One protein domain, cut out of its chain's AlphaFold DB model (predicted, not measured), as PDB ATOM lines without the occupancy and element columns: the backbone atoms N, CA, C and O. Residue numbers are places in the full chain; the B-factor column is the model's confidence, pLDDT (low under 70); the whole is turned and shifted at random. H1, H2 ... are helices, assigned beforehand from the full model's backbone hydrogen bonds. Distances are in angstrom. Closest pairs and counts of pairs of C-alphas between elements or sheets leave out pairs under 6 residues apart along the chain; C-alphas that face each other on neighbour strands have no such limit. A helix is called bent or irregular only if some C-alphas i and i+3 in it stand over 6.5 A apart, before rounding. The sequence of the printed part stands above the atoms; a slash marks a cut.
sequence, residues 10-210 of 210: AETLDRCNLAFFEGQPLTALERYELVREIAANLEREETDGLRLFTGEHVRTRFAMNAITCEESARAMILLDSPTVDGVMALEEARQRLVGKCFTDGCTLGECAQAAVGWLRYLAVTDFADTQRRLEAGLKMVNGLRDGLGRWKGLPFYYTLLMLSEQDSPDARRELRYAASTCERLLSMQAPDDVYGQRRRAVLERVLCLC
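This is residues 10 to 210 of the 210 residues of an uncharacterized protein of Longilinea arvoryzae (UniProt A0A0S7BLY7). Three helices, H3, H6 and H8, run nearly the same way through the middle, H6 between the other two, and a group of helices gathers at each end. H1, H2 and H4 pack round H3, H9 and H10 pack on H8, and H7 and the tiny H5 cover H6. The printed part has 201 residues with ten named helices, H1 to H10 in order along the chain, and no named strand, an all helix domain. It is compact and rounded, with a radius of gyration of the C-alphas of 16.2 A and spans of 46 by 36 by 31 A.

H1, residues 10 to 22, and H2, residues 28 to 41, form a helical hairpin; they run opposite ways at 36 degrees, only just a steep tilt. They touch through residues 12 to 16 of H1 and 34 to 38 of H2 alone, and their closest C-alphas, of Thr 12 and Leu 34, are 6.7 A apart. H3, residues 61 to 78, is a hub touching four helices, and residues 68 to 75 of it alone touch H1, closest at the C-alphas of Cys 16 and Ala 75, 6.5 A apart. H2 and H3 form a helical hairpin across a long link, at a shallow tilt of 25 degrees, opposite ways; residues 35 to 38 of H2 and 72 to 76 of H3 alone touch, with the C-alphas of Val 35 and Met 76 closest at 5.9 A. H4, residues 84 to 97, forms a helical hairpin with H3 at a steep tilt of 41 degrees, the C-alphas of Ala 73 and Leu 90 closest at 5.4 A. H5, residues 101 to 104, touches H6, residues 111 to 122, closest at the C-alphas of Phe 102 and Cys 111, 5.2 A apart. H6 is the other hub, also touching four helices; it runs the same way as H3 at a shallow tilt of 7 degrees, with the C-alphas of Arg 74 and Tyr 121 closest at 4.9 A. H7, residues 130 to 143, forms a helical hairpin with H6 at 35.2 degrees, only just a steep tilt, the C-alphas of Leu 122 and Thr 130 closest at 6.1 A. H8, residues 156 to 164, touches residues 116 to 120 of H6 alone, at a shallow tilt of 24 degrees, the C-alphas of Arg 120 and Met 162 closest at 5.5 A. H9, residues 169 to 186, forms a helical hairpin with H8, touching it with residues 171 to 175 alone; the C-alphas of Leu 163 and Ala 171 are closest at 5.2 A. H10, residues 194 to 209, touches H9 at a steep tilt of 53 degrees, opposite ways, the C-alphas of Cys 182 and Leu 203 closest at 5.6 A. H10 also touches H8, with the C-alphas of Leu 161 and Val 202 closest at 6.1 A, and is near H1. Helix packing is mostly crossed: of 12 touching pairs with a tilt, 3 are shallow. Every O i to N i+4 pair is within hydrogen-bond range in H1, H2, H3, H4, H7, H8 and H10; in H6 it is 6 of 8 and in H9 12 of 14, and H5 is too short for such a pair.

H1 begins at C-alpha 10, (124.005, 131.448, 152.878). H3 is 25.4 A long, H9 24.1 A and H10 23.0 A, from first to last C-alpha. H9 is irregular, with C-alphas 177 and 180 7.5 A apart, and has a kink of 53 degrees near residue 180. H10 ends at C-alpha 209, (118.146, 157.067, 141.643).

The C-alphas of Val 84 and Ser 187, the two farthest apart, are 47.6 A apart. The printed part has no cut and ends at Cys 210, the chain's last residue. The links H2 to H3, residues 42 to 60, and H7 to H8, residues 144 to 155, are long. Mean pLDDT of the printed part is 95.0, and no printed residue is under 70.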
ATOM      1  N   ALA A  10     123.365 130.383 153.643       93.69
ATOM      2  CA  ALA A  10     124.005 131.448 152.878       93.69
ATOM      3  C   ALA A  10     123.659 131.385 151.378       93.69
ATOM      4  O   ALA A  10     123.275 132.400 150.800       93.69
ATOM      5  N   GLU A  11     123.721 130.204 150.755       94.69
ATOM      6  CA  GLU A  11     123.337 130.014 149.347       94.69
ATOM      7  C   GLU A  11     121.843 130.275 149.114       94.69
ATOM      8  O   GLU A  11     121.454 130.875 148.110       94.69
ATOM      9  N   THR A  12     120.994 129.860 150.056       96.50
ATOM     10  CA  THR A  12     119.543 130.077 149.986       96.50
ATOM     11  C   THR A  12     119.203 131.568 150.066       96.50
ATOM     12  O   THR A  12     118.419 132.079 149.260       96.50
ATOM     13  N   LEU A  13     119.831 132.299 150.991       97.12
ATOM     14  CA  LEU A  13     119.680 133.750 151.118       97.12
ATOM     15  C   LEU A  13     120.254 134.492 149.910       97.12
ATOM     16  O   LEU A  13     119.688 135.502 149.492       97.12
ATOM     17  N   ASP A  14     121.347 133.997 149.328       97.25
ATOM     18  CA  ASP A  14     121.934 134.566 148.115       97.25
ATOM     19  C   ASP A  14     120.979 134.450 146.917       97.25
ATOM     20  O   ASP A  14     120.742 135.442 146.225       97.25
ATOM     21  N   ARG A  15     120.345 133.282 146.735       97.44
ATOM     22  CA  ARG A  15     119.293 133.062 145.724       97.44
ATOM     23  C   ARG A  15     118.108 134.005 145.921       97.44
ATOM     24  O   ARG A  15     117.653 134.617 144.956       97.44
ATOM     25  N   CYS A  16     117.632 134.159 147.160       97.62
ATOM     26  CA  CYS A  16     116.547 135.091 147.480       97.62
ATOM     27  C   CYS A  16     116.936 136.532 147.132       97.62
ATOM     28  O   CYS A  16     116.204 137.230 146.431       97.62
ATOM     29  N   ASN A  17     118.109 136.976 147.591       98.19
ATOM     30  CA  ASN A  17     118.597 138.326 147.336       98.19
ATOM     31  C   ASN A  17     118.794 138.600 145.846       98.19
ATOM     32  O   ASN A  17     118.449 139.693 145.405       98.19
ATOM     33  N   LEU A  18     119.282 137.629 145.071       98.25
ATOM     34  CA  LEU A  18     119.401 137.762 143.622       98.25
ATOM     35  C   LEU A  18     118.029 137.960 142.969       98.25
ATOM     36  O   LEU A  18     117.846 138.935 142.246       98.25
ATOM     37  N   ALA A  19     117.053 137.106 143.294       98.06
ATOM     38  CA  ALA A  19     115.702 137.209 142.745       98.06
ATOM     39  C   ALA A  19     115.052 138.566 143.071       98.06
ATOM     40  O   ALA A  19     114.508 139.226 142.185       98.06
ATOM     41  N   PHE A  20     115.162 139.033 144.319       97.62
ATOM     42  CA  PHE A  20     114.639 140.345 144.714       97.62
ATOM     43  C   PHE A  20     115.393 141.496 144.055       97.62
ATOM     44  O   PHE A  20     114.778 142.479 143.640       97.62
ATOM     45  N   PHE A  21     116.716 141.384 143.937       97.69
ATOM     46  CA  PHE A  21     117.537 142.402 143.303       97.69
ATOM     47  C   PHE A  21     117.192 142.550 141.820       97.69
ATOM     48  O   PHE A  21     117.083 143.678 141.347       97.69
ATOM     49  N   GLU A  22     116.988 141.450 141.100       97.00
ATOM     50  CA  GLU A  22     116.653 141.441 139.670       97.00
ATOM     51  C   GLU A  22     115.163 141.689 139.390       97.00
ATOM     52  O   GLU A  22     114.773 141.876 138.239       97.00
ATOM     53  N   GLY A  23     114.320 141.723 140.430       96.38
ATOM     54  CA  GLY A  23     112.868 141.798 140.270       96.38
ATOM     55  C   GLY A  23     112.286 140.543 139.613       96.38
ATOM     56  O   GLY A  23     111.241 140.612 138.965       96.38
ATOM     57  N   GLN A  24     112.967 139.402 139.751       96.94
ATOM     58  CA  GLN A  24     112.536 138.139 139.174       96.94
ATOM     59  C   GLN A  24     111.293 137.627 139.921       96.94
ATOM     60  O   GLN A  24     111.326 137.471 141.146       96.94
ATOM     61  N   PRO A  25     110.189 137.324 139.215       95.88
ATOM     62  CA  PRO A  25     109.037 136.704 139.848       95.88
ATOM     63  C   PRO A  25     109.377 135.269 140.268       95.88
ATOM     64  O   PRO A  25     109.914 134.494 139.479       95.88
ATOM     65  N   LEU A  26     109.009 134.914 141.499       96.50
ATOM     66  CA  LEU A  26     109.094 133.553 142.031       96.50
ATOM     67  C   LEU A  26     107.705 132.914 142.055       96.50
ATOM     68  O   LEU A  26     106.739 133.532 142.524       96.50
ATOM     69  N   THR A  27     107.615 131.675 141.581       96.06
ATOM     70  CA  THR A  27     106.412 130.839 141.661       96.06
ATOM     71  C   THR A  27     106.063 130.502 143.113       96.06
ATOM     72  O   THR A  27     106.892 130.593 144.019       96.06
ATOM     73  N   ALA A  28     104.822 130.067 143.354       95.25
ATOM     74  CA  ALA A  28     104.391 129.641 144.687       95.25
ATOM     75  C   ALA A  28     105.222 128.462 145.230       95.25
ATOM     76  O   ALA A  28     105.517 128.423 146.422       95.25
ATOM     77  N   LEU A  29     105.627 127.532 144.356       95.19
ATOM     78  CA  LEU A  29     106.471 126.400 144.738       95.19
ATOM     79  C   LEU A  29     107.880 126.861 145.134       95.19
ATOM     80  O   LEU A  29     108.351 126.484 146.200       95.19
ATOM     81  N   GLU A  30     108.512 127.732 144.342       96.06
ATOM     82  CA  GLU A  30     109.840 128.274 144.672       96.06
ATOM     83  C   GLU A  30     109.820 129.056 145.990       96.06
ATOM     84  O   GLU A  30     110.705 128.886 146.827       96.06
ATOM     85  N   ARG A  31     108.783 129.875 146.219       96.69
ATOM     86  CA  ARG A  31     108.599 130.590 147.493       96.69
ATOM     87  C   ARG A  31     108.484 129.624 148.668       96.69
ATOM     88  O   ARG A  31     109.145 129.820 149.684       96.69
ATOM     89  N   TYR A  32     107.672 128.579 148.521       95.69
ATOM     90  CA  TYR A  32     107.505 127.542 149.536       95.69
ATOM     91  C   TYR A  32     108.831 126.836 149.856       95.69
ATOM     92  O   TYR A  32     109.178 126.681 151.028       95.69
ATOM     93  N   GLU A  33     109.587 126.435 148.832       95.31
ATOM     94  CA  GLU A  33     110.863 125.736 148.996       95.31
ATOM     95  C   GLU A  33     111.908 126.614 149.684       95.31
ATOM     96  O   GLU A  33     112.512 126.167 150.659       95.31
ATOM     97  N   LEU A  34     112.051 127.871 149.256       96.44
ATOM     98  CA  LEU A  34     112.982 128.827 149.859       96.44
ATOM     99  C   LEU A  34     112.648 129.104 151.329       96.44
ATOM    100  O   LEU A  34     113.541 129.089 152.171       96.44
ATOM    101  N   VAL A  35     111.370 129.310 151.672       96.81
ATOM    102  CA  VAL A  35     110.960 129.526 153.072       96.81
ATOM    103  C   VAL A  35     111.255 128.296 153.925       96.81
ATOM    104  O   VAL A  35     111.782 128.428 155.029       96.81
ATOM    105  N   ARG A  36     110.959 127.095 153.415       95.25
ATOM    106  CA  ARG A  36     111.261 125.842 154.114       95.25
ATOM    107  C   ARG A  36     112.769 125.658 154.318       95.25
ATOM    108  O   ARG A  36     113.182 125.262 155.404       95.25
ATOM    109  N   GLU A  37     113.580 125.944 153.300       95.31
ATOM    110  CA  GLU A  37     115.048 125.881 153.369       95.31
ATOM    111  C   GLU A  37     115.611 126.879 154.390       95.31
ATOM    112  O   GLU A  37     116.448 126.501 155.211       95.31
ATOM    113  N   ILE A  38     115.116 128.122 154.403       96.00
ATOM    114  CA  ILE A  38     115.515 129.135 155.390       96.00
ATOM    115  C   ILE A  38     115.154 128.668 156.804       96.00
ATOM    116  O   ILE A  38     116.024 128.632 157.674       96.00
ATOM    117  N   ALA A  39     113.900 128.267 157.032       94.94
ATOM    118  CA  ALA A  39     113.423 127.844 158.348       94.94
ATOM    119  C   ALA A  39     114.213 126.644 158.896       94.94
ATOM    120  O   ALA A  39     114.583 126.630 160.067       94.94
ATOM    121  N   ALA A  40     114.533 125.662 158.045       93.38
ATOM    122  CA  ALA A  40     115.269 124.467 158.451       93.38
ATOM    123  C   ALA A  40     116.738 124.736 158.830       93.38
ATOM    124  O   ALA A  40     117.311 123.985 159.627       93.38
ATOM    125  N   ASN A  41     117.355 125.775 158.257       93.25
ATOM    126  CA  ASN A  41     118.779 126.065 158.443       93.25
ATOM    127  C   ASN A  41     119.060 127.245 159.385       93.25
ATOM    128  O   ASN A  41     120.177 127.350 159.887       93.25
ATOM    129  N   LEU A  42     118.070 128.094 159.694       91.00
ATOM    130  CA  LEU A  42     118.242 129.287 160.536       91.00
ATOM    131  C   LEU A  42     118.876 129.000 161.910       91.00
ATOM    132  O   LEU A  42     119.613 129.828 162.446       91.00
ATOM    133  N   GLU A  43     118.598 127.839 162.500       83.75
ATOM    134  CA  GLU A  43     119.180 127.442 163.789       83.75
ATOM    135  C   GLU A  43     120.524 126.719 163.675       83.75
ATOM    136  O   GLU A  43     121.244 126.596 164.664       83.75
ATOM    137  N   ARG A  44     120.838 126.194 162.489       81.56
ATOM    138  CA  ARG A  44     121.899 125.198 162.285       81.56
ATOM    139  C   ARG A  44     123.115 125.763 161.565       81.56
ATOM    140  O   ARG A  44     124.165 125.130 161.600       81.56
ATOM    141  N   GLU A  45     122.969 126.907 160.904       77.81
ATOM    142  CA  GLU A  45     124.020 127.466 160.064       77.81
ATOM    143  C   GLU A  45     125.211 127.966 160.894       77.81
ATOM    144  O   GLU A  45     125.091 128.852 161.748       77.81
ATOM    145  N   GLU A  46     126.393 127.443 160.578       80.12
ATOM    146  CA  GLU A  46     127.653 128.055 160.977       80.12
ATOM    147  C   GLU A  46     127.948 129.236 160.053       80.12
ATOM    148  O   GLU A  46     128.126 129.083 158.850       80.12
ATOM    149  N   THR A  47     128.027 130.440 160.611       80.62
ATOM    150  CA  THR A  47     128.174 131.669 159.819       80.62
ATOM    151  C   THR A  47     129.627 132.018 159.479       80.62
ATOM    152  O   THR A  47     129.934 133.162 159.138       80.62
ATOM    153  N   ASP A  48     130.550 131.060 159.577       83.19
ATOM    154  CA  ASP A  48     131.972 131.312 159.374       83.19
ATOM    155  C   ASP A  48     132.260 131.674 157.904       83.19
ATOM    156  O   ASP A  48     131.964 130.935 156.970       83.19
ATOM    157  N   GLY A  49     132.864 132.847 157.694       85.25
ATOM    158  CA  GLY A  49     133.233 133.313 156.355       85.25
ATOM    159  C   GLY A  49     132.088 133.925 155.545       85.25
ATOM    160  O   GLY A  49     132.250 134.082 154.331       85.25
ATOM    161  N   LEU A  50     130.979 134.316 156.190       90.75
ATOM    162  CA  LEU A  50     129.845 134.973 155.538       90.75
ATOM    163  C   LEU A  50     130.296 136.119 154.617       90.75
ATOM    164  O   LEU A  50     131.018 137.048 155.013       90.75
ATOM    165  N   ARG A  51     129.805 136.071 153.378       95.00
ATOM    166  CA  ARG A  51     129.865 137.173 152.420       95.00
ATOM    167  C   ARG A  51     128.483 137.790 152.287       95.00
ATOM    168  O   ARG A  51     127.490 137.080 152.178       95.00
ATOM    169  N   LEU A  52     128.436 139.116 152.265       96.88
ATOM    170  CA  LEU A  52     127.224 139.846 151.905       96.88
ATOM    171  C   LEU A  52     126.899 139.602 150.426       96.88
ATOM    172  O   LEU A  52     127.782 139.233 149.651       96.88
ATOM    173  N   PHE A  53     125.669 139.895 150.001       97.75
ATOM    174  CA  PHE A  53     125.247 139.768 148.595       97.75
ATOM    175  C   PHE A  53     126.200 140.479 147.608       97.75
ATOM    176  O   PHE A  53     126.427 140.020 146.487       97.75
ATOM    177  N   THR A  54     126.819 141.578 148.050       97.81
ATOM    178  CA  THR A  54     127.807 142.389 147.313       97.81
ATOM    179  C   THR A  54     129.250 141.850 147.380       97.81
ATOM    180  O   THR A  54     130.184 142.460 146.845       97.81
ATOM    181  N   GLY A  55     129.455 140.706 148.034       96.81
ATOM    182  CA  GLY A  55     130.729 140.001 148.203       96.81
ATOM    183  C   GLY A  55     131.618 140.514 149.334       96.81
ATOM    184  O   GLY A  55     132.694 139.954 149.564       96.81
ATOM    185  N   GLU A  56     131.200 141.574 150.028       96.44
ATOM    186  CA  GLU A  56     131.928 142.152 151.158       96.44
ATOM    187  C   GLU A  56     131.971 141.172 152.340       96.44
ATOM    188  O   GLU A  56     130.977 140.522 152.662       96.44
ATOM    189  N   HIS A  57     133.137 141.060 152.981       94.00
ATOM    190  CA  HIS A  57     133.335 140.176 154.128       94.00
ATOM    191  C   HIS A  57     132.829 140.805 155.419       94.00
ATOM    192  O   HIS A  57     133.207 141.931 155.759       94.00
ATOM    193  N   VAL A  58     132.099 140.013 156.193       92.19
ATOM    194  CA  VAL A  58     131.753 140.335 157.575       92.19
ATOM    195  C   VAL A  58     132.801 139.700 158.488       92.19
ATOM    196  O   VAL A  58     133.166 138.540 158.322       92.19
ATOM    197  N   ARG A  59     133.369 140.479 159.414       86.94
ATOM    198  CA  ARG A  59     134.583 140.061 160.147       86.94
ATOM    199  C   ARG A  59     134.319 139.337 161.459       86.94
ATOM    200  O   ARG A  59     135.200 138.624 161.930       86.94
ATOM    201  N   THR A  60     133.161 139.542 162.077       90.19
ATOM    202  CA  THR A  60     132.882 138.999 163.409       90.19
ATOM    203  C   THR A  60     131.669 138.106 163.409       90.19
ATOM    204  O   THR A  60     130.665 138.400 162.768       90.19
ATOM    205  N   ARG A  61     131.740 137.036 164.205       91.12
ATOM    206  CA  ARG A  61     130.634 136.087 164.381       91.12
ATOM    207  C   ARG A  61     129.358 136.781 164.845       91.12
ATOM    208  O   ARG A  61     128.272 136.406 164.430       91.12
ATOM    209  N   PHE A  62     129.491 137.844 165.640       91.44
ATOM    210  CA  PHE A  62     128.361 138.680 166.034       91.44
ATOM    211  C   PHE A  62     127.637 139.291 164.827       91.44
ATOM    212  O   PHE A  62     126.440 139.063 164.667       91.44
ATOM    213  N   ALA A  63     128.348 140.031 163.968       93.56
ATOM    214  CA  ALA A  63     127.737 140.654 162.797       93.56
ATOM    215  C   ALA A  63     127.264 139.605 161.781       93.56
ATOM    216  O   ALA A  63     126.211 139.782 161.179       93.56
ATOM    217  N   MET A  64     127.989 138.490 161.639       94.44
ATOM    218  CA  MET A  64     127.597 137.390 160.754       94.44
ATOM    219  C   MET A  64     126.267 136.765 161.195       94.44
ATOM    220  O   MET A  64     125.349 136.644 160.386       94.44
ATOM    221  N   ASN A  65     126.115 136.461 162.486       93.56
ATOM    222  CA  ASN A  65     124.870 135.926 163.041       93.56
ATOM    223  C   ASN A  65     123.711 136.926 162.945       93.56
ATOM    224  O   ASN A  65     122.602 136.538 162.586       93.56
ATOM    225  N   ALA A  66     123.958 138.204 163.253       94.81
ATOM    226  CA  ALA A  66     122.934 139.243 163.177       94.81
ATOM    227  C   ALA A  66     122.415 139.412 161.742       94.81
ATOM    228  O   ALA A  66     121.220 139.254 161.515       94.81
ATOM    229  N   ILE A  67     123.315 139.610 160.775       96.06
ATOM    230  CA  ILE A  67     122.953 139.810 159.366       96.06
ATOM    231  C   ILE A  67     122.268 138.571 158.791       96.06
ATOM    232  O   ILE A  67     121.285 138.700 158.072       96.06
ATOM    233  N   THR A  68     122.729 137.367 159.137       96.06
ATOM    234  CA  THR A  68     122.073 136.126 158.696       96.06
ATOM    235  C   THR A  68     120.637 136.045 159.219       96.06
ATOM    236  O   THR A  68     119.723 135.710 158.466       96.06
ATOM    237  N   CYS A  69     120.412 136.403 160.488       96.62
ATOM    238  CA  CYS A  69     119.082 136.437 161.098       96.62
ATOM    239  C   CYS A  69     118.183 137.515 160.460       96.62
ATOM    240  O   CYS A  69     117.033 137.237 160.122       96.62
ATOM    241  N   GLU A  70     118.715 138.721 160.237       97.50
ATOM    242  CA  GLU A  70     118.027 139.842 159.580       97.50
ATOM    243  C   GLU A  70     117.621 139.506 158.142       97.50
ATOM    244  O   GLU A  70     116.464 139.690 157.767       97.50
ATOM    245  N   GLU A  71     118.549 138.976 157.345       98.00
ATOM    246  CA  GLU A  71     118.305 138.617 155.947       98.00
ATOM    247  C   GLU A  71     117.352 137.427 155.823       98.00
ATOM    248  O   GLU A  71     116.511 137.419 154.925       98.00
ATOM    249  N   SER A  72     117.409 136.467 156.752       97.62
ATOM    250  CA  SER A  72     116.439 135.367 156.820       97.62
ATOM    251  C   SER A  72     115.034 135.875 157.118       97.62
ATOM    252  O   SER A  72     114.089 135.530 156.409       97.62
ATOM    253  N   ALA A  73     114.890 136.741 158.125       97.75
ATOM    254  CA  ALA A  73     113.605 137.341 158.466       97.75
ATOM    255  C   ALA A  73     113.054 138.185 157.305       97.75
ATOM    256  O   ALA A  73     111.890 138.049 156.930       97.75
ATOM    257  N   ARG A  74     113.908 139.008 156.685       98.19
ATOM    258  CA  ARG A  74     113.570 139.813 155.506       98.19
ATOM    259  C   ARG A  74     113.104 138.939 154.341       98.19
ATOM    260  O   ARG A  74     112.072 139.232 153.743       98.19
ATOM    261  N   ALA A  75     113.840 137.872 154.028       97.94
ATOM    262  CA  ALA A  75     113.492 136.959 152.947       97.94
ATOM    263  C   ALA A  75     112.145 136.269 153.204       97.94
ATOM    264  O   ALA A  75     111.296 136.277 152.320       97.94
ATOM    265  N   MET A  76     111.898 135.757 154.414       97.56
ATOM    266  CA  MET A  76     110.614 135.125 154.754       97.56
ATOM    267  C   MET A  76     109.421 136.082 154.619       97.56
ATOM    268  O   MET A  76     108.357 135.659 154.168       97.56
ATOM    269  N   ILE A  77     109.591 137.368 154.946       97.25
ATOM    270  CA  ILE A  77     108.550 138.385 154.726       97.25
ATOM    271  C   ILE A  77     108.312 138.609 153.226       97.25
ATOM    272  O   ILE A  77     107.175 138.553 152.769       97.25
ATOM    273  N   LEU A  78     109.370 138.823 152.437       97.25
ATOM    274  CA  LEU A  78     109.257 139.090 150.993       97.25
ATOM    275  C   LEU A  78     108.723 137.894 150.186       97.25
ATOM    276  O   LEU A  78     108.071 138.063 149.149       97.25
ATOM    277  N   LEU A  79     108.996 136.677 150.655       96.75
ATOM    278  CA  LEU A  79     108.457 135.449 150.077       96.75
ATOM    279  C   LEU A  79     106.979 135.235 150.421       96.75
ATOM    280  O   LEU A  79     106.364 134.395 149.765       96.75
ATOM    281  N   ASP A  80     106.415 136.030 151.340       93.62
ATOM    282  CA  ASP A  80     105.067 135.881 151.900       93.62
ATOM    283  C   ASP A  80     104.893 134.511 152.568       93.62
ATOM    284  O   ASP A  80     104.114 133.678 152.112       93.62
ATOM    285  N   SER A  81     105.729 134.261 153.589       79.56
ATOM    286  CA  SER A  81     105.893 132.998 154.328       79.56
ATOM    287  C   SER A  81     104.645 132.091 154.320       79.56
ATOM    288  O   SER A  81     103.767 132.231 155.174       79.56
ATOM    289  N   PRO A  82     104.551 131.126 153.381       81.12
ATOM    290  CA  PRO A  82     103.306 130.395 153.158       81.12
ATOM    291  C   PRO A  82     103.161 129.177 154.083       81.12
ATOM    292  O   PRO A  82     102.221 128.395 153.933       81.12
ATOM    293  N   THR A  83     104.107 128.956 155.004       90.12
ATOM    294  CA  THR A  83     104.202 127.737 155.818       90.12
ATOM    295  C   THR A  83     104.176 128.042 157.310       90.12
ATOM    296  O   THR A  83     104.672 129.072 157.757       90.12
ATOM    297  N   VAL A  84     103.632 127.110 158.103       92.38
ATOM    298  CA  VAL A  84     103.639 127.212 159.573       92.38
ATOM    299  C   VAL A  84     105.074 127.305 160.101       92.38
ATOM    300  O   VAL A  84     105.362 128.188 160.903       92.38
ATOM    301  N   ASP A  85     105.979 126.466 159.591       91.31
ATOM    302  CA  ASP A  85     107.394 126.473 159.982       91.31
ATOM    303  C   ASP A  85     108.070 127.811 159.659       91.31
ATOM    304  O   ASP A  85     108.814 128.344 160.478       91.31
ATOM    305  N   GLY A  86     107.774 128.397 158.495       94.31
ATOM    306  CA  GLY A  86     108.291 129.705 158.106       94.31
ATOM    307  C   GLY A  86     107.764 130.830 158.993       94.31
ATOM    308  O   GLY A  86     108.507 131.742 159.345       94.31
ATOM    309  N   VAL A  87     106.489 130.779 159.385       95.19
ATOM    310  CA  VAL A  87     105.903 131.744 160.332       95.19
ATOM    311  C   VAL A  87     106.557 131.617 161.711       95.19
ATOM    312  O   VAL A  87     106.916 132.630 162.310       95.19
ATOM    313  N   MET A  88     106.762 130.391 162.198       95.75
ATOM    314  CA  MET A  88     107.437 130.141 163.476       95.75
ATOM    315  C   MET A  88     108.898 130.605 163.452       95.75
ATOM    316  O   MET A  88     109.321 131.316 164.362       95.75
ATOM    317  N   ALA A  89     109.645 130.276 162.395       95.81
ATOM    318  CA  ALA A  89     111.033 130.699 162.226       95.81
ATOM    319  C   ALA A  89     111.166 132.226 162.116       95.81
ATOM    320  O   ALA A  89     112.099 132.812 162.665       95.81
ATOM    321  N   LEU A  90     110.221 132.898 161.446       96.50
ATOM    322  CA  LEU A  90     110.183 134.359 161.385       96.50
ATOM    323  C   LEU A  90     109.945 134.982 162.765       96.50
ATOM    324  O   LEU A  90     110.615 135.952 163.122       96.50
ATOM    325  N   GLU A  91     109.009 134.442 163.546       95.56
ATOM    326  CA  GLU A  91     108.745 134.934 164.900       95.56
ATOM    327  C   GLU A  91     109.948 134.719 165.824       95.56
ATOM    328  O   GLU A  91     110.331 135.609 166.585       95.56
ATOM    329  N   GLU A  92     110.627 133.585 165.697       94.75
ATOM    330  CA  GLU A  92     111.860 133.348 166.432       94.75
ATOM    331  C   GLU A  92     112.976 134.322 166.021       94.75
ATOM    332  O   GLU A  92     113.636 134.918 166.878       94.75
ATOM    333  N   ALA A  93     113.167 134.546 164.718       95.50
ATOM    334  CA  ALA A  93     114.131 135.522 164.216       95.50
ATOM    335  C   ALA A  93     113.850 136.920 164.789       95.50
ATOM    336  O   ALA A  93     114.770 137.605 165.243       95.50
ATOM    337  N   ARG A  94     112.576 137.328 164.851       95.06
ATOM    338  CA  ARG A  94     112.153 138.588 165.483       95.06
ATOM    339  C   ARG A  94     112.575 138.651 166.942       95.06
ATOM    340  O   ARG A  94     113.223 139.617 167.338       95.06
ATOM    341  N   GLN A  95     112.274 137.619 167.725       94.19
ATOM    342  CA  GLN A  95     112.648 137.561 169.141       94.19
ATOM    343  C   GLN A  95     114.167 137.623 169.342       94.19
ATOM    344  O   GLN A  95     114.639 138.300 170.255       94.19
ATOM    345  N   ARG A  96     114.945 136.989 168.457       93.62
ATOM    346  CA  ARG A  96     116.416 137.047 168.479       93.62
ATOM    347  C   ARG A  96     116.961 138.445 168.165       93.62
ATOM    348  O   ARG A  96     118.038 138.782 168.660       93.62
ATOM    349  N   LEU A  97     116.262 139.247 167.361       93.31
ATOM    350  CA  LEU A  97     116.674 140.611 166.995       93.31
ATOM    351  C   LEU A  97     116.254 141.665 168.028       93.31
ATOM    352  O   LEU A  97     116.937 142.678 168.183       93.31
ATOM    353  N   VAL A  98     115.165 141.432 168.763       89.44
ATOM    354  CA  VAL A  98     114.688 142.355 169.802       89.44
ATOM    355  C   VAL A  98     115.764 142.586 170.870       89.44
ATOM    356  O   VAL A  98     116.409 141.664 171.367       89.44
ATOM    357  N   GLY A  99     115.961 143.856 171.236       87.31
ATOM    358  CA  GLY A  99     116.875 144.263 172.306       87.31
ATOM    359  C   GLY A  99     118.362 144.189 171.946       87.31
ATOM    360  O   GLY A  99     119.211 144.393 172.816       87.31
ATOM    361  N   LYS A 100     118.717 143.908 170.685       93.44
ATOM    362  CA  LYS A 100     120.109 144.024 170.233       93.44
ATOM    363  C   LYS A 100     120.478 145.496 170.080       93.44
ATOM    364  O   LYS A 100     119.740 146.267 169.476       93.44
ATOM    365  N   CYS A 101     121.657 145.884 170.561       92.81
ATOM    366  CA  CYS A 101     122.068 147.291 170.617       92.81
ATOM    367  C   CYS A 101     122.095 147.999 169.248       92.81
ATOM    368  O   CYS A 101     121.820 149.195 169.177       92.81
ATOM    369  N   PHE A 102     122.392 147.291 168.151       92.38
ATOM    370  CA  PHE A 102     122.355 147.876 166.804       92.38
ATOM    371  C   PHE A 102     120.934 148.284 166.380       92.38
ATOM    372  O   PHE A 102     120.785 149.218 165.596       92.38
ATOM    373  N   THR A 103     119.890 147.655 166.937       91.94
ATOM    374  CA  THR A 103     118.485 148.013 166.654       91.94
ATOM    375  C   THR A 103     118.081 149.358 167.255       91.94
ATOM    376  O   THR A 103     117.117 149.968 166.789       91.94
ATOM    377  N   ASP A 104     118.864 149.844 168.225       89.12
ATOM    378  CA  ASP A 104     118.735 151.153 168.868       89.12
ATOM    379  C   ASP A 104     119.771 152.167 168.340       89.12
ATOM    380  O   ASP A 104     119.986 153.223 168.934       89.12
ATOM    381  N   GLY A 105     120.428 151.863 167.213       86.81
ATOM    382  CA  GLY A 105     121.359 152.774 166.543       86.81
ATOM    383  C   GLY A 105     122.802 152.723 167.053       86.81
ATOM    384  O   GLY A 105     123.574 153.637 166.769       86.81
ATOM    385  N   CYS A 106     123.202 151.677 167.786       91.94
ATOM    386  CA  CYS A 106     124.604 151.482 168.155       91.94
ATOM    387  C   CYS A 106     125.492 151.302 166.911       91.94
ATOM    388  O   CYS A 106     125.317 150.360 166.140       91.94
ATOM    389  N   THR A 107     126.502 152.160 166.765       89.06
ATOM    390  CA  THR A 107     127.501 152.100 165.682       89.06
ATOM    391  C   THR A 107     128.884 151.670 166.160       89.06
ATOM    392  O   THR A 107     129.869 151.841 165.443       89.06
ATOM    393  N   LEU A 108     128.999 151.180 167.396       88.88
ATOM    394  CA  LEU A 108     130.289 150.796 167.958       88.88
ATOM    395  C   LEU A 108     130.752 149.465 167.366       88.88
ATOM    396  O   LEU A 108     130.030 148.467 167.406       88.88
ATOM    397  N   GLY A 109     131.975 149.469 166.830       87.69
ATOM    398  CA  GLY A 109     132.602 148.287 166.247       87.69
ATOM    399  C   GLY A 109     131.739 147.676 165.146       87.69
ATOM    400  O   GLY A 109     131.376 148.325 164.167       87.69
ATOM    401  N   GLU A 110     131.407 146.406 165.314       85.00
ATOM    402  CA  GLU A 110     130.753 145.589 164.299       85.00
ATOM    403  C   GLU A 110     129.227 145.709 164.309       85.00
ATOM    404  O   GLU A 110     128.573 145.261 163.366       85.00
ATOM    405  N   CYS A 111     128.662 146.399 165.308       92.56
ATOM    406  CA  CYS A 111     127.247 146.776 165.323       92.56
ATOM    407  C   CYS A 111     126.882 147.633 164.108       92.56
ATOM    408  O   CYS A 111     125.775 147.521 163.593       92.56
ATOM    409  N   ALA A 112     127.831 148.431 163.607       92.00
ATOM    410  CA  ALA A 112     127.631 149.247 162.418       92.00
ATOM    411  C   ALA A 112     127.313 148.392 161.172       92.00
ATOM    412  O   ALA A 112     126.489 148.790 160.357       92.00
ATOM    413  N   GLN A 113     127.904 147.197 161.040       93.19
ATOM    414  CA  GLN A 113     127.632 146.306 159.903       93.19
ATOM    415  C   GLN A 113     126.244 145.666 160.013       93.19
ATOM    416  O   GLN A 113     125.487 145.693 159.044       93.19
ATOM    417  N   ALA A 114     125.896 145.151 161.199       95.50
ATOM    418  CA  ALA A 114     124.571 144.589 161.475       95.50
ATOM    419  C   ALA A 114     123.456 145.632 161.298       95.50
ATOM    420  O   ALA A 114     122.419 145.351 160.714       95.50
ATOM    421  N   ALA A 115     123.702 146.890 161.678       95.69
ATOM    422  CA  ALA A 115     122.727 147.960 161.495       95.69
ATOM    423  C   ALA A 115     122.281 148.137 160.028       95.69
ATOM    424  O   ALA A 115     121.145 148.535 159.787       95.69
ATOM    425  N   VAL A 116     123.130 147.822 159.040       97.06
ATOM    426  CA  VAL A 116     122.739 147.891 157.621       97.06
ATOM    427  C   VAL A 116     121.741 146.787 157.261       97.06
ATOM    428  O   VAL A 116     120.747 147.075 156.596       97.06
ATOM    429  N   GLY A 117     121.966 145.548 157.711       96.88
ATOM    430  CA  GLY A 117     121.017 144.451 157.494       96.88
ATOM    431  C   GLY A 117     119.700 144.690 158.238       96.88
ATOM    432  O   GLY A 117     118.627 144.556 157.650       96.88
ATOM    433  N   TRP A 118     119.767 145.216 159.463       97.38
ATOM    434  CA  TRP A 118     118.598 145.656 160.223       97.38
ATOM    435  C   TRP A 118     117.746 146.680 159.462       97.38
ATOM    436  O   TRP A 118     116.520 146.573 159.452       97.38
ATOM    437  N   LEU A 119     118.362 147.652 158.779       97.69
ATOM    438  CA  LEU A 119     117.621 148.640 157.985       97.69
ATOM    439  C   LEU A 119     116.986 148.053 156.720       97.69
ATOM    440  O   LEU A 119     115.912 148.510 156.327       97.69
ATOM    441  N   ARG A 120     117.596 147.033 156.105       97.94
ATOM    442  CA  ARG A 120     116.963 146.281 155.004       97.94
ATOM    443  C   ARG A 120     115.788 145.448 155.497       97.94
ATOM    444  O   ARG A 120     114.776 145.362 154.809       97.94
ATOM    445  N   TYR A 121     115.911 144.852 156.680       97.94
ATOM    446  CA  TYR A 121     114.819 144.134 157.328       97.94
ATOM    447  C   TYR A 121     113.660 145.076 157.675       97.94
ATOM    448  O   TYR A 121     112.529 144.817 157.281       97.94
ATOM    449  N   LEU A 122     113.929 146.214 158.319       96.88
ATOM    450  CA  LEU A 122     112.897 147.210 158.626       96.88
ATOM    451  C   LEU A 122     112.186 147.753 157.380       96.88
ATOM    452  O   LEU A 122     111.010 148.083 157.459       96.88
ATOM    453  N   ALA A 123     112.868 147.832 156.235       96.75
ATOM    454  CA  ALA A 123     112.262 148.308 154.992       96.75
ATOM    455  C   ALA A 123     111.105 147.421 154.492       96.75
ATOM    456  O   ALA A 123     110.320 147.871 153.663       96.75
ATOM    457  N   VAL A 124     110.992 146.184 154.987       96.69
ATOM    458  CA  VAL A 124     109.930 145.244 154.596       96.69
ATOM    459  C   VAL A 124     108.976 144.902 155.743       96.69
ATOM    460  O   VAL A 124     108.049 144.126 155.536       96.69
ATOM    461  N   THR A 125     109.180 145.440 156.949       94.75
ATOM    462  CA  THR A 125     108.335 145.128 158.112       94.75
ATOM    463  C   THR A 125     107.207 146.134 158.299       94.75
ATOM    464  O   THR A 125     107.284 147.293 157.902       94.75
ATOM    465  N   ASP A 126     106.177 145.697 159.012       93.06
ATOM    466  CA  ASP A 126     104.968 146.444 159.343       93.06
ATOM    467  C   ASP A 126     104.880 146.801 160.838       93.06
ATOM    468  O   ASP A 126     103.794 147.018 161.379       93.06
ATOM    469  N   PHE A 127     106.017 146.877 161.542       92.44
ATOM    470  CA  PHE A 127     106.009 147.268 162.949       92.44
ATOM    471  C   PHE A 127     105.452 148.681 163.132       92.44
ATOM    472  O   PHE A 127     105.726 149.595 162.352       92.44
ATOM    473  N   ALA A 128     104.735 148.885 164.241       94.50
ATOM    474  CA  ALA A 128     104.107 150.164 164.561       94.50
ATOM    475  C   ALA A 128     105.097 151.348 164.595       94.50
ATOM    476  O   ALA A 128     104.699 152.489 164.377       94.50
ATOM    477  N   ASP A 129     106.383 151.093 164.861       94.06
ATOM    478  CA  ASP A 129     107.437 152.105 164.889       94.06
ATOM    479  C   ASP A 129     108.496 151.956 163.778       94.06
ATOM    480  O   ASP A 129     109.535 152.618 163.860       94.06
ATOM    481  N   THR A 130     108.236 151.160 162.726       94.44
ATOM    482  CA  THR A 130     109.162 150.942 161.594       94.44
ATOM    483  C   THR A 130     109.680 152.260 161.023       94.44
ATOM    484  O   THR A 130     110.891 152.462 160.953       94.44
ATOM    485  N   GLN A 131     108.785 153.196 160.690       94.75
ATOM    486  CA  GLN A 131     109.164 154.477 160.087       94.75
ATOM    487  C   GLN A 131     110.117 155.278 160.986       94.75
ATOM    488  O   GLN A 131     111.165 155.745 160.544       94.75
ATOM    489  N   ARG A 132     109.799 155.370 162.284       95.62
ATOM    490  CA  ARG A 132     110.637 156.058 163.277       95.62
ATOM    491  C   ARG A 132     112.028 155.424 163.370       95.62
ATOM    492  O   ARG A 132     113.023 156.139 163.499       95.62
ATOM    493  N   ARG A 133     112.111 154.090 163.334       95.50
ATOM    494  CA  ARG A 133     113.382 153.353 163.396       95.50
ATOM    495  C   ARG A 133     114.206 153.515 162.119       95.50
ATOM    496  O   ARG A 133     115.412 153.723 162.222       95.50
ATOM    497  N   LEU A 134     113.573 153.482 160.945       95.75
ATOM    498  CA  LEU A 134     114.230 153.746 159.660       95.75
ATOM    499  C   LEU A 134     114.830 155.155 159.625       95.75
ATOM    500  O   LEU A 134     116.005 155.312 159.305       95.75
ATOM    501  N   GLU A 135     114.075 156.173 160.043       95.31
ATOM    502  CA  GLU A 135     114.568 157.553 160.129       95.31
ATOM    503  C   GLU A 135     115.755 157.692 161.092       95.31
ATOM    504  O   GLU A 135     116.735 158.378 160.790       95.31
ATOM    505  N   ALA A 136     115.696 157.039 162.256       95.44
ATOM    506  CA  ALA A 136     116.811 157.021 163.202       95.44
ATOM    507  C   ALA A 136     118.052 156.334 162.605       95.44
ATOM    508  O   ALA A 136     119.166 156.845 162.738       95.44
ATOM    509  N   GLY A 137     117.862 155.222 161.894       96.31
ATOM    510  CA  GLY A 137     118.932 154.522 161.191       96.31
ATOM    511  C   GLY A 137     119.559 155.340 160.064       96.31
ATOM    512  O   GLY A 137     120.780 155.387 159.948       96.31
ATOM    513  N   LEU A 138     118.761 156.058 159.276       97.31
ATOM    514  CA  LEU A 138     119.277 156.937 158.224       97.31
ATOM    515  C   LEU A 138     120.043 158.138 158.796       97.31
ATOM    516  O   LEU A 138     121.079 158.519 158.252       97.31
ATOM    517  N   LYS A 139     119.609 158.692 159.937       96.44
ATOM    518  CA  LYS A 139     120.391 159.698 160.683       96.44
ATOM    519  C   LYS A 139     121.728 159.134 161.165       96.44
ATOM    520  O   LYS A 139     122.738 159.832 161.112       96.44
ATOM    521  N   MET A 140     121.746 157.878 161.603       96.31
ATOM    522  CA  MET A 140     122.978 157.182 161.966       96.31
ATOM    523  C   MET A 140     123.917 157.040 160.759       96.31
ATOM    524  O   MET A 140     125.079 157.435 160.854       96.31
ATOM    525  N   VAL A 141     123.412 156.582 159.606       97.56
ATOM    526  CA  VAL A 141     124.194 156.483 158.361       97.56
ATOM    527  C   VAL A 141     124.771 157.850 157.987       97.56
ATOM    528  O   VAL A 141     125.972 157.970 157.758       97.56
ATOM    529  N   ASN A 142     123.958 158.908 158.032       97.69
ATOM    530  CA  ASN A 142     124.403 160.282 157.797       97.69
ATOM    531  C   ASN A 142     125.552 160.712 158.731       97.69
ATOM    532  O   ASN A 142     126.534 161.304 158.280       97.69
ATOM    533  N   GLY A 143     125.465 160.377 160.021       96.75
ATOM    534  CA  GLY A 143     126.500 160.679 161.013       96.75
ATOM    535  C   GLY A 143     127.824 159.937 160.791       96.75
ATOM    536  O   GLY A 143     128.861 160.373 161.291       96.75
ATOM    537  N   LEU A 144     127.817 158.850 160.014       97.19
ATOM    538  CA  LEU A 144     129.006 158.057 159.697       97.19
ATOM    539  C   LEU A 144     129.720 158.493 158.415       97.19
ATOM    540  O   LEU A 144     130.731 157.884 158.066       97.19
ATOM    541  N   ARG A 145     129.256 159.529 157.710       98.12
ATOM    542  CA  ARG A 145     129.920 160.031 156.495       98.12
ATOM    543  C   ARG A 145     131.413 160.295 156.725       98.12
ATOM    544  O   ARG A 145     131.822 160.905 157.714       98.12
ATOM    545  N   ASP A 146     132.245 159.841 155.792       98.12
ATOM    546  CA  ASP A 146     133.700 160.029 155.840       98.12
ATOM    547  C   ASP A 146     134.201 161.301 155.135       98.12
ATOM    548  O   ASP A 146     135.380 161.633 155.248       98.12
ATOM    549  N   GLY A 147     133.314 162.027 154.450       98.06
ATOM    550  CA  GLY A 147     133.634 163.200 153.635       98.06
ATOM    551  C   GLY A 147     134.099 162.872 152.210       98.06
ATOM    552  O   GLY A 147     134.334 163.789 151.431       98.06
ATOM    553  N   LEU A 148     134.208 161.591 151.852       97.94
ATOM    554  CA  LEU A 148     134.719 161.092 150.569       97.94
ATOM    555  C   LEU A 148     133.652 160.313 149.780       97.94
ATOM    556  O   LEU A 148     133.969 159.525 148.886       97.94
ATOM    557  N   GLY A 149     132.375 160.497 150.119       98.00
ATOM    558  CA  GLY A 149     131.269 159.765 149.503       98.00
ATOM    559  C   GLY A 149     131.137 158.325 150.003       98.00
ATOM    560  O   GLY A 149     130.579 157.488 149.299       98.00
ATOM    561  N   ARG A 150     131.677 158.004 151.189       98.44
ATOM    562  CA  ARG A 150     131.459 156.723 151.880       98.44
ATOM    563  C   ARG A 150     131.088 156.946 153.348       98.44
ATOM    564  O   ARG A 150     130.955 158.084 153.812       98.44
ATOM    565  N   TRP A 151     130.936 155.846 154.080       97.94
ATOM    566  CA  TRP A 151     130.602 155.833 155.500       97.94
ATOM    567  C   TRP A 151     131.631 155.026 156.290       97.94
ATOM    568  O   TRP A 151     132.072 153.955 155.869       97.94
ATOM    569  N   LYS A 152     132.030 155.541 157.450       96.19
ATOM    570  CA  LYS A 152     132.990 154.915 158.357       96.19
ATOM    571  C   LYS A 152     132.378 153.657 158.966       96.19
ATOM    572  O   LYS A 152     131.312 153.711 159.566       96.19
ATOM    573  N   GLY A 153     133.082 152.533 158.840       93.38
ATOM    574  CA  GLY A 153     132.704 151.261 159.464       93.38
ATOM    575  C   GLY A 153     131.583 150.483 158.763       93.38
ATOM    576  O   GLY A 153     131.389 149.316 159.098       93.38
ATOM    577  N   LEU A 154     130.893 151.073 157.779       96.38
ATOM    578  CA  LEU A 154     129.836 150.394 157.028       96.38
ATOM    579  C   LEU A 154     130.389 149.679 155.779       96.38
ATOM    580  O   LEU A 154     131.281 150.219 155.117       96.38
ATOM    581  N   PRO A 155     129.856 148.495 155.414       96.62
ATOM    582  CA  PRO A 155     130.142 147.857 154.129       96.62
ATOM    583  C   PRO A 155     129.578 148.726 152.998       96.62
ATOM    584  O   PRO A 155     128.373 148.966 152.930       96.62
ATOM    585  N   PHE A 156     130.443 149.252 152.136       98.25
ATOM    586  CA  PHE A 156     130.101 150.304 151.182       98.25
ATOM    587  C   PHE A 156     129.019 149.871 150.189       98.25
ATOM    588  O   PHE A 156     127.994 150.540 150.079       98.25
ATOM    589  N   TYR A 157     129.213 148.752 149.485       98.62
ATOM    590  CA  TYR A 157     128.264 148.327 148.450       98.62
ATOM    591  C   TYR A 157     126.964 147.812 149.061       98.62
ATOM    592  O   TYR A 157     125.889 148.063 148.526       98.62
ATOM    593  N   TYR A 158     127.043 147.126 150.197       98.50
ATOM    594  CA  TYR A 158     125.863 146.657 150.912       98.50
ATOM    595  C   TYR A 158     125.030 147.813 151.487       98.50
ATOM    596  O   TYR A 158     123.803 147.769 151.461       98.50
ATOM    597  N   THR A 159     125.681 148.897 151.924       98.69
ATOM    598  CA  THR A 159     124.994 150.133 152.337       98.69
ATOM    599  C   THR A 159     124.302 150.798 151.153       98.69
ATOM    600  O   THR A 159     123.155 151.213 151.276       98.69
ATOM    601  N   LEU A 160     124.955 150.856 149.986       98.81
ATOM    602  CA  LEU A 160     124.326 151.349 148.759       98.81
ATOM    603  C   LEU A 160     123.104 150.519 148.360       98.81
ATOM    604  O   LEU A 160     122.071 151.093 148.021       98.81
ATOM    605  N   LEU A 161     123.208 149.190 148.437       98.69
ATOM    606  CA  LEU A 161     122.087 148.289 148.189       98.69
ATOM    607  C   LEU A 161     120.919 148.611 149.126       98.69
ATOM    608  O   LEU A 161     119.823 148.878 148.643       98.69
ATOM    609  N   MET A 162     121.173 148.675 150.436       98.50
ATOM    610  CA  MET A 162     120.167 149.031 151.441       98.50
ATOM    611  C   MET A 162     119.492 150.373 151.137       98.50
ATOM    612  O   MET A 162     118.268 150.453 151.119       98.50
ATOM    613  N   LEU A 163     120.271 151.414 150.837       98.69
ATOM    614  CA  LEU A 163     119.736 152.741 150.524       98.69
ATOM    615  C   LEU A 163     118.914 152.744 149.227       98.69
ATOM    616  O   LEU A 163     117.918 153.455 149.142       98.69
ATOM    617  N   SER A 164     119.309 151.952 148.223       98.25
ATOM    618  CA  SER A 164     118.586 151.843 146.947       98.25
ATOM    619  C   SER A 164     117.243 151.117 147.057       98.25
ATOM    620  O   SER A 164     116.387 151.290 146.196       98.25
ATOM    621  N   GLU A 165     117.056 150.318 148.110       96.69
ATOM    622  CA  GLU A 165     115.805 149.610 148.404       96.69
ATOM    623  C   GLU A 165     114.805 150.486 149.182       96.69
ATOM    624  O   GLU A 165     113.648 150.105 149.340       96.69
ATOM    625  N   GLN A 166     115.223 151.665 149.662       95.94
ATOM    626  CA  GLN A 166     114.384 152.563 150.453       95.94
ATOM    627  C   GLN A 166     113.884 153.749 149.624       95.94
ATOM    628  O   GLN A 166     114.651 154.646 149.267       95.94
ATOM    629  N   ASP A 167     112.572 153.824 149.399       93.81
ATOM    630  CA  ASP A 167     111.955 154.989 148.755       93.81
ATOM    631  C   ASP A 167     111.701 156.117 149.764       93.81
ATOM    632  O   ASP A 167     110.573 156.407 150.161       93.81
ATOM    633  N   SER A 168     112.782 156.751 150.229       95.44
ATOM    634  CA  SER A 168     112.698 157.916 151.111       95.44
ATOM    635  C   SER A 168     113.587 159.071 150.637       95.44
ATOM    636  O   SER A 168     114.670 158.852 150.078       95.44
ATOM    637  N   PRO A 169     113.192 160.335 150.890       96.56
ATOM    638  CA  PRO A 169     114.043 161.489 150.604       96.56
ATOM    639  C   PRO A 169     115.393 161.436 151.328       96.56
ATOM    640  O   PRO A 169     116.380 161.977 150.830       96.56
ATOM    641  N   ASP A 170     115.434 160.811 152.502       97.06
ATOM    642  CA  ASP A 170     116.619 160.692 153.347       97.06
ATOM    643  C   ASP A 170     117.619 159.704 152.740       97.06
ATOM    644  O   ASP A 170     118.782 160.063 152.550       97.06
ATOM    645  N   ALA A 171     117.151 158.531 152.302       98.12
ATOM    646  CA  ALA A 171     117.978 157.568 151.580       98.12
ATOM    647  C   ALA A 171     118.529 158.167 150.275       98.12
ATOM    648  O   ALA A 171     119.732 158.103 150.020       98.12
ATOM    649  N   ARG A 172     117.693 158.875 149.498       98.38
ATOM    650  CA  ARG A 172     118.132 159.571 148.270       98.38
ATOM    651  C   ARG A 172     119.212 160.627 148.532       98.38
ATOM    652  O   ARG A 172     120.089 160.827 147.692       98.38
ATOM    653  N   ARG A 173     119.191 161.315 149.683       98.38
ATOM    654  CA  ARG A 173     120.269 162.253 150.060       98.38
ATOM    655  C   ARG A 173     121.587 161.533 150.331       98.38
ATOM    656  O   ARG A 173     122.631 162.066 149.962       98.38
ATOM    657  N   GLU A 174     121.550 160.359 150.954       98.69
ATOM    658  CA  GLU A 174     122.747 159.539 151.170       98.69
ATOM    659  C   GLU A 174     123.279 158.945 149.854       98.69
ATOM    660  O   GLU A 174     124.488 158.977 149.626       98.69
ATOM    661  N   LEU A 175     122.400 158.508 148.944       98.69
ATOM    662  CA  LEU A 175     122.797 158.059 147.603       98.69
ATOM    663  C   LEU A 175     123.507 159.171 146.816       98.69
ATOM    664  O   LEU A 175     124.611 158.954 146.316       98.69
ATOM    665  N   ARG A 176     122.950 160.391 146.794       98.69
ATOM    666  CA  ARG A 176     123.599 161.553 146.156       98.69
ATOM    667  C   ARG A 176     124.951 161.897 146.771       98.69
ATOM    668  O   ARG A 176     125.866 162.283 146.052       98.69
ATOM    669  N   TYR A 177     125.094 161.753 148.087       98.75
ATOM    670  CA  TYR A 177     126.380 161.945 148.755       98.75
ATOM    671  C   TYR A 177     127.442 160.944 148.259       98.75
ATOM    672  O   TYR A 177     128.603 161.320 148.098       98.75
ATOM    673  N   ALA A 178     127.053 159.702 147.966       98.69
ATOM    674  CA  ALA A 178     127.953 158.666 147.460       98.69
ATOM    675  C   ALA A 178     128.145 158.670 145.928       98.69
ATOM    676  O   ALA A 178     129.033 157.969 145.432       98.69
ATOM    677  N   ALA A 179     127.352 159.445 145.176       98.56
ATOM    678  CA  ALA A 179     127.277 159.387 143.713       98.56
ATOM    679  C   ALA A 179     128.637 159.563 143.016       98.56
ATOM    680  O   ALA A 179     129.021 158.725 142.205       98.56
ATOM    681  N   SER A 180     129.428 160.568 143.400       98.25
ATOM    682  CA  SER A 180     130.751 160.815 142.795       98.25
ATOM    683  C   SER A 180     131.735 159.656 143.008       98.25
ATOM    684  O   SER A 180     132.523 159.306 142.125       98.25
ATOM    685  N   THR A 181     131.675 158.996 144.169       98.56
ATOM    686  CA  THR A 181     132.453 157.777 144.418       98.56
ATOM    687  C   THR A 181     131.920 156.604 143.595       98.56
ATOM    688  O   THR A 181     132.726 155.803 143.121       98.56
ATOM    689  N   CYS A 182     130.608 156.516 143.367       98.50
ATOM    690  CA  CYS A 182     130.014 155.494 142.505       98.50
ATOM    691  C   CYS A 182     130.452 155.644 141.041       98.50
ATOM    692  O   CYS A 182     130.895 154.664 140.445       98.50
ATOM    693  N   GLU A 183     130.418 156.859 140.490       98.44
ATOM    694  CA  GLU A 183     130.899 157.173 139.134       98.44
ATOM    695  C   GLU A 183     132.365 156.767 138.958       98.44
ATOM    696  O   GLU A 183     132.728 156.053 138.019       98.44
ATOM    697  N   ARG A 184     133.212 157.159 139.917       98.19
ATOM    698  CA  ARG A 184     134.628 156.792 139.909       98.19
ATOM    699  C   ARG A 184     134.815 155.277 139.930       98.19
ATOM    700  O   ARG A 184     135.625 154.768 139.162       98.19
ATOM    701  N   LEU A 185     134.086 154.551 140.777       97.75
ATOM    702  CA  LEU A 185     134.188 153.091 140.852       97.75
ATOM    703  C   LEU A 185     133.665 152.390 139.589       97.75
ATOM    704  O   LEU A 185     134.241 151.380 139.201       97.75
ATOM    705  N   LEU A 186     132.645 152.929 138.912       97.06
ATOM    706  CA  LEU A 186     132.149 152.379 137.641       97.06
ATOM    707  C   LEU A 186     133.125 152.541 136.477       97.06
ATOM    708  O   LEU A 186     133.095 151.727 135.549       97.06
ATOM    709  N   SER A 187     133.975 153.571 136.527       96.44
ATOM    710  CA  SER A 187     135.048 153.781 135.546       96.44
ATOM    711  C   SER A 187     136.210 152.792 135.699       96.44
ATOM    712  O   SER A 187     137.017 152.640 134.784       96.44
ATOM    713  N   MET A 188     136.300 152.104 136.841       95.12
ATOM    714  CA  MET A 188     137.326 151.097 137.092       95.12
ATOM    715  C   MET A 188     136.909 149.738 136.518       95.12
ATOM    716  O   MET A 188     135.735 149.371 136.529       95.12
ATOM    717  N   GLN A 189     137.888 148.955 136.058       87.19
ATOM    718  CA  GLN A 189     137.643 147.578 135.637       87.19
ATOM    719  C   GLN A 189     137.217 146.741 136.849       87.19
ATOM    720  O   GLN A 189     137.970 146.591 137.813       87.19
ATOM    721  N   ALA A 190     135.993 146.216 136.804       85.75
ATOM    722  CA  ALA A 190     135.500 145.307 137.824       85.75
ATOM    723  C   ALA A 190     136.155 143.922 137.657       85.75
ATOM    724  O   ALA A 190     136.434 143.515 136.526       85.75
ATOM    725  N   PRO A 191     136.383 143.187 138.757       88.50
ATOM    726  CA  PRO A 191     136.696 141.766 138.684       88.50
ATOM    727  C   PRO A 191     135.622 141.012 137.895       88.50
ATOM    728  O   PRO A 191     134.431 141.284 138.070       88.50
ATOM    729  N   ASP A 192     136.044 140.055 137.071       93.00
ATOM    730  CA  ASP A 192     135.142 139.167 136.330       93.00
ATOM    731  C   ASP A 192     134.674 138.006 137.222       93.00
ATOM    732  O   ASP A 192     134.953 136.833 136.988       93.00
ATOM    733  N   ASP A 193     134.036 138.369 138.334       95.50
ATOM    734  CA  ASP A 193     133.401 137.447 139.269       95.50
ATOM    735  C   ASP A 193     131.962 137.894 139.566       95.50
ATOM    736  O   ASP A 193     131.583 139.048 139.332       95.50
ATOM    737  N   VAL A 194     131.149 136.975 140.099       96.19
ATOM    738  CA  VAL A 194     129.724 137.219 140.385       96.19
ATOM    739  C   VAL A 194     129.507 138.444 141.283       96.19
ATOM    740  O   VAL A 194     128.576 139.223 141.076       96.19
ATOM    741  N   TYR A 195     130.396 138.687 142.246       97.31
ATOM    742  CA  TYR A 195     130.285 139.836 143.136       97.31
ATOM    743  C   TYR A 195     130.738 141.131 142.455       97.31
ATOM    744  O   TYR A 195     130.191 142.191 142.743       97.31
ATOM    745  N   GLY A 196     131.712 141.072 141.544       97.62
ATOM    746  CA  GLY A 196     132.104 142.183 140.679       97.62
ATOM    747  C   GLY A 196     130.935 142.682 139.839       97.62
ATOM    748  O   GLY A 196     130.650 143.882 139.842       97.62
ATOM    749  N   GLN A 197     130.201 141.755 139.221       97.06
ATOM    750  CA  GLN A 197     128.996 142.049 138.441       97.06
ATOM    751  C   GLN A 197     127.891 142.662 139.316       97.06
ATOM    752  O   GLN A 197     127.357 143.721 138.983       97.06
ATOM    753  N   ARG A 198     127.610 142.080 140.490       97.94
ATOM    754  CA  ARG A 198     126.613 142.624 141.432       97.94
ATOM    755  C   ARG A 198     126.971 144.015 141.939       97.94
ATOM    756  O   ARG A 198     126.122 144.899 141.950       97.94
ATOM    757  N   ARG A 199     128.228 144.240 142.334       98.50
ATOM    758  CA  ARG A 199     128.699 145.567 142.763       98.50
ATOM    759  C   ARG A 199     128.506 146.593 141.657       98.50
ATOM    760  O   ARG A 199     128.014 147.681 141.937       98.50
ATOM    761  N   ARG A 200     128.842 146.241 140.415       98.06
ATOM    762  CA  ARG A 200     128.613 147.105 139.256       98.06
ATOM    763  C   ARG A 200     127.127 147.444 139.089       98.06
ATOM    764  O   ARG A 200     126.798 148.623 139.007       98.06
ATOM    765  N   ALA A 201     126.247 146.444 139.135       98.19
ATOM    766  CA  ALA A 201     124.803 146.647 139.020       98.19
ATOM    767  C   ALA A 201     124.233 147.531 140.148       98.19
ATOM    768  O   ALA A 201     123.378 148.382 139.903       98.19
ATOM    769  N   VAL A 202     124.729 147.382 141.385       98.62
ATOM    770  CA  VAL A 202     124.362 148.261 142.510       98.62
ATOM    771  C   VAL A 202     124.778 149.706 142.234       98.62
ATOM    772  O   VAL A 202     123.969 150.612 142.419       98.62
ATOM    773  N   LEU A 203     126.008 149.943 141.764       98.62
ATOM    774  CA  LEU A 203     126.475 151.292 141.432       98.62
ATOM    775  C   LEU A 203     125.623 151.936 140.324       98.62
ATOM    776  O   LEU A 203     125.223 153.091 140.455       98.62
ATOM    777  N   GLU A 204     125.322 151.192 139.257       98.31
ATOM    778  CA  GLU A 204     124.478 151.663 138.149       98.31
ATOM    779  C   GLU A 204     123.067 152.026 138.638       98.31
ATOM    780  O   GLU A 204     122.560 153.106 138.327       98.31
ATOM    781  N   ARG A 205     122.463 151.181 139.486       98.31
ATOM    782  CA  ARG A 205     121.160 151.452 140.113       98.31
ATOM    783  C   ARG A 205     121.179 152.725 140.953       98.31
ATOM    784  O   ARG A 205     120.266 153.536 140.838       98.31
ATOM    785  N   VAL A 206     122.207 152.915 141.777       98.25
ATOM    786  CA  VAL A 206     122.346 154.106 142.626       98.25
ATOM    787  C   VAL A 206     122.381 155.381 141.795       98.25
ATOM    788  O   VAL A 206     121.671 156.330 142.124       98.25
ATOM    789  N   LEU A 207     123.152 155.404 140.706       98.31
ATOM    790  CA  LEU A 207     123.246 156.586 139.847       98.31
ATOM    791  C   LEU A 207     121.933 156.893 139.118       98.31
ATOM    792  O   LEU A 207     121.641 158.059 138.883       98.31
ATOM    793  N   CYS A 208     121.109 155.883 138.828       97.69
ATOM    794  CA  CYS A 208     119.771 156.096 138.264       97.69
ATOM    795  C   CYS A 208     118.770 156.703 139.265       97.69
ATOM    796  O   CYS A 208     117.747 157.245 138.852       97.69
ATOM    797  N   LEU A 209     119.027 156.581 140.572       96.50
ATOM    798  CA  LEU A 209     118.146 157.067 141.643       96.50
ATOM    799  C   LEU A 209     118.527 158.461 142.175       96.50
ATOM    800  O   LEU A 209     117.765 159.030 142.968       96.50
ATOM    801  N   CYS A 210     119.702 158.973 141.792       91.69
ATOM    802  CA  CYS A 210     120.245 160.262 142.230       91.69
ATOM    803  C   CYS A 210     119.588 161.445 141.516       91.69
ATOM    804  O   CYS A 210     119.249 162.412 142.248       91.69
TER     805      CYS A 210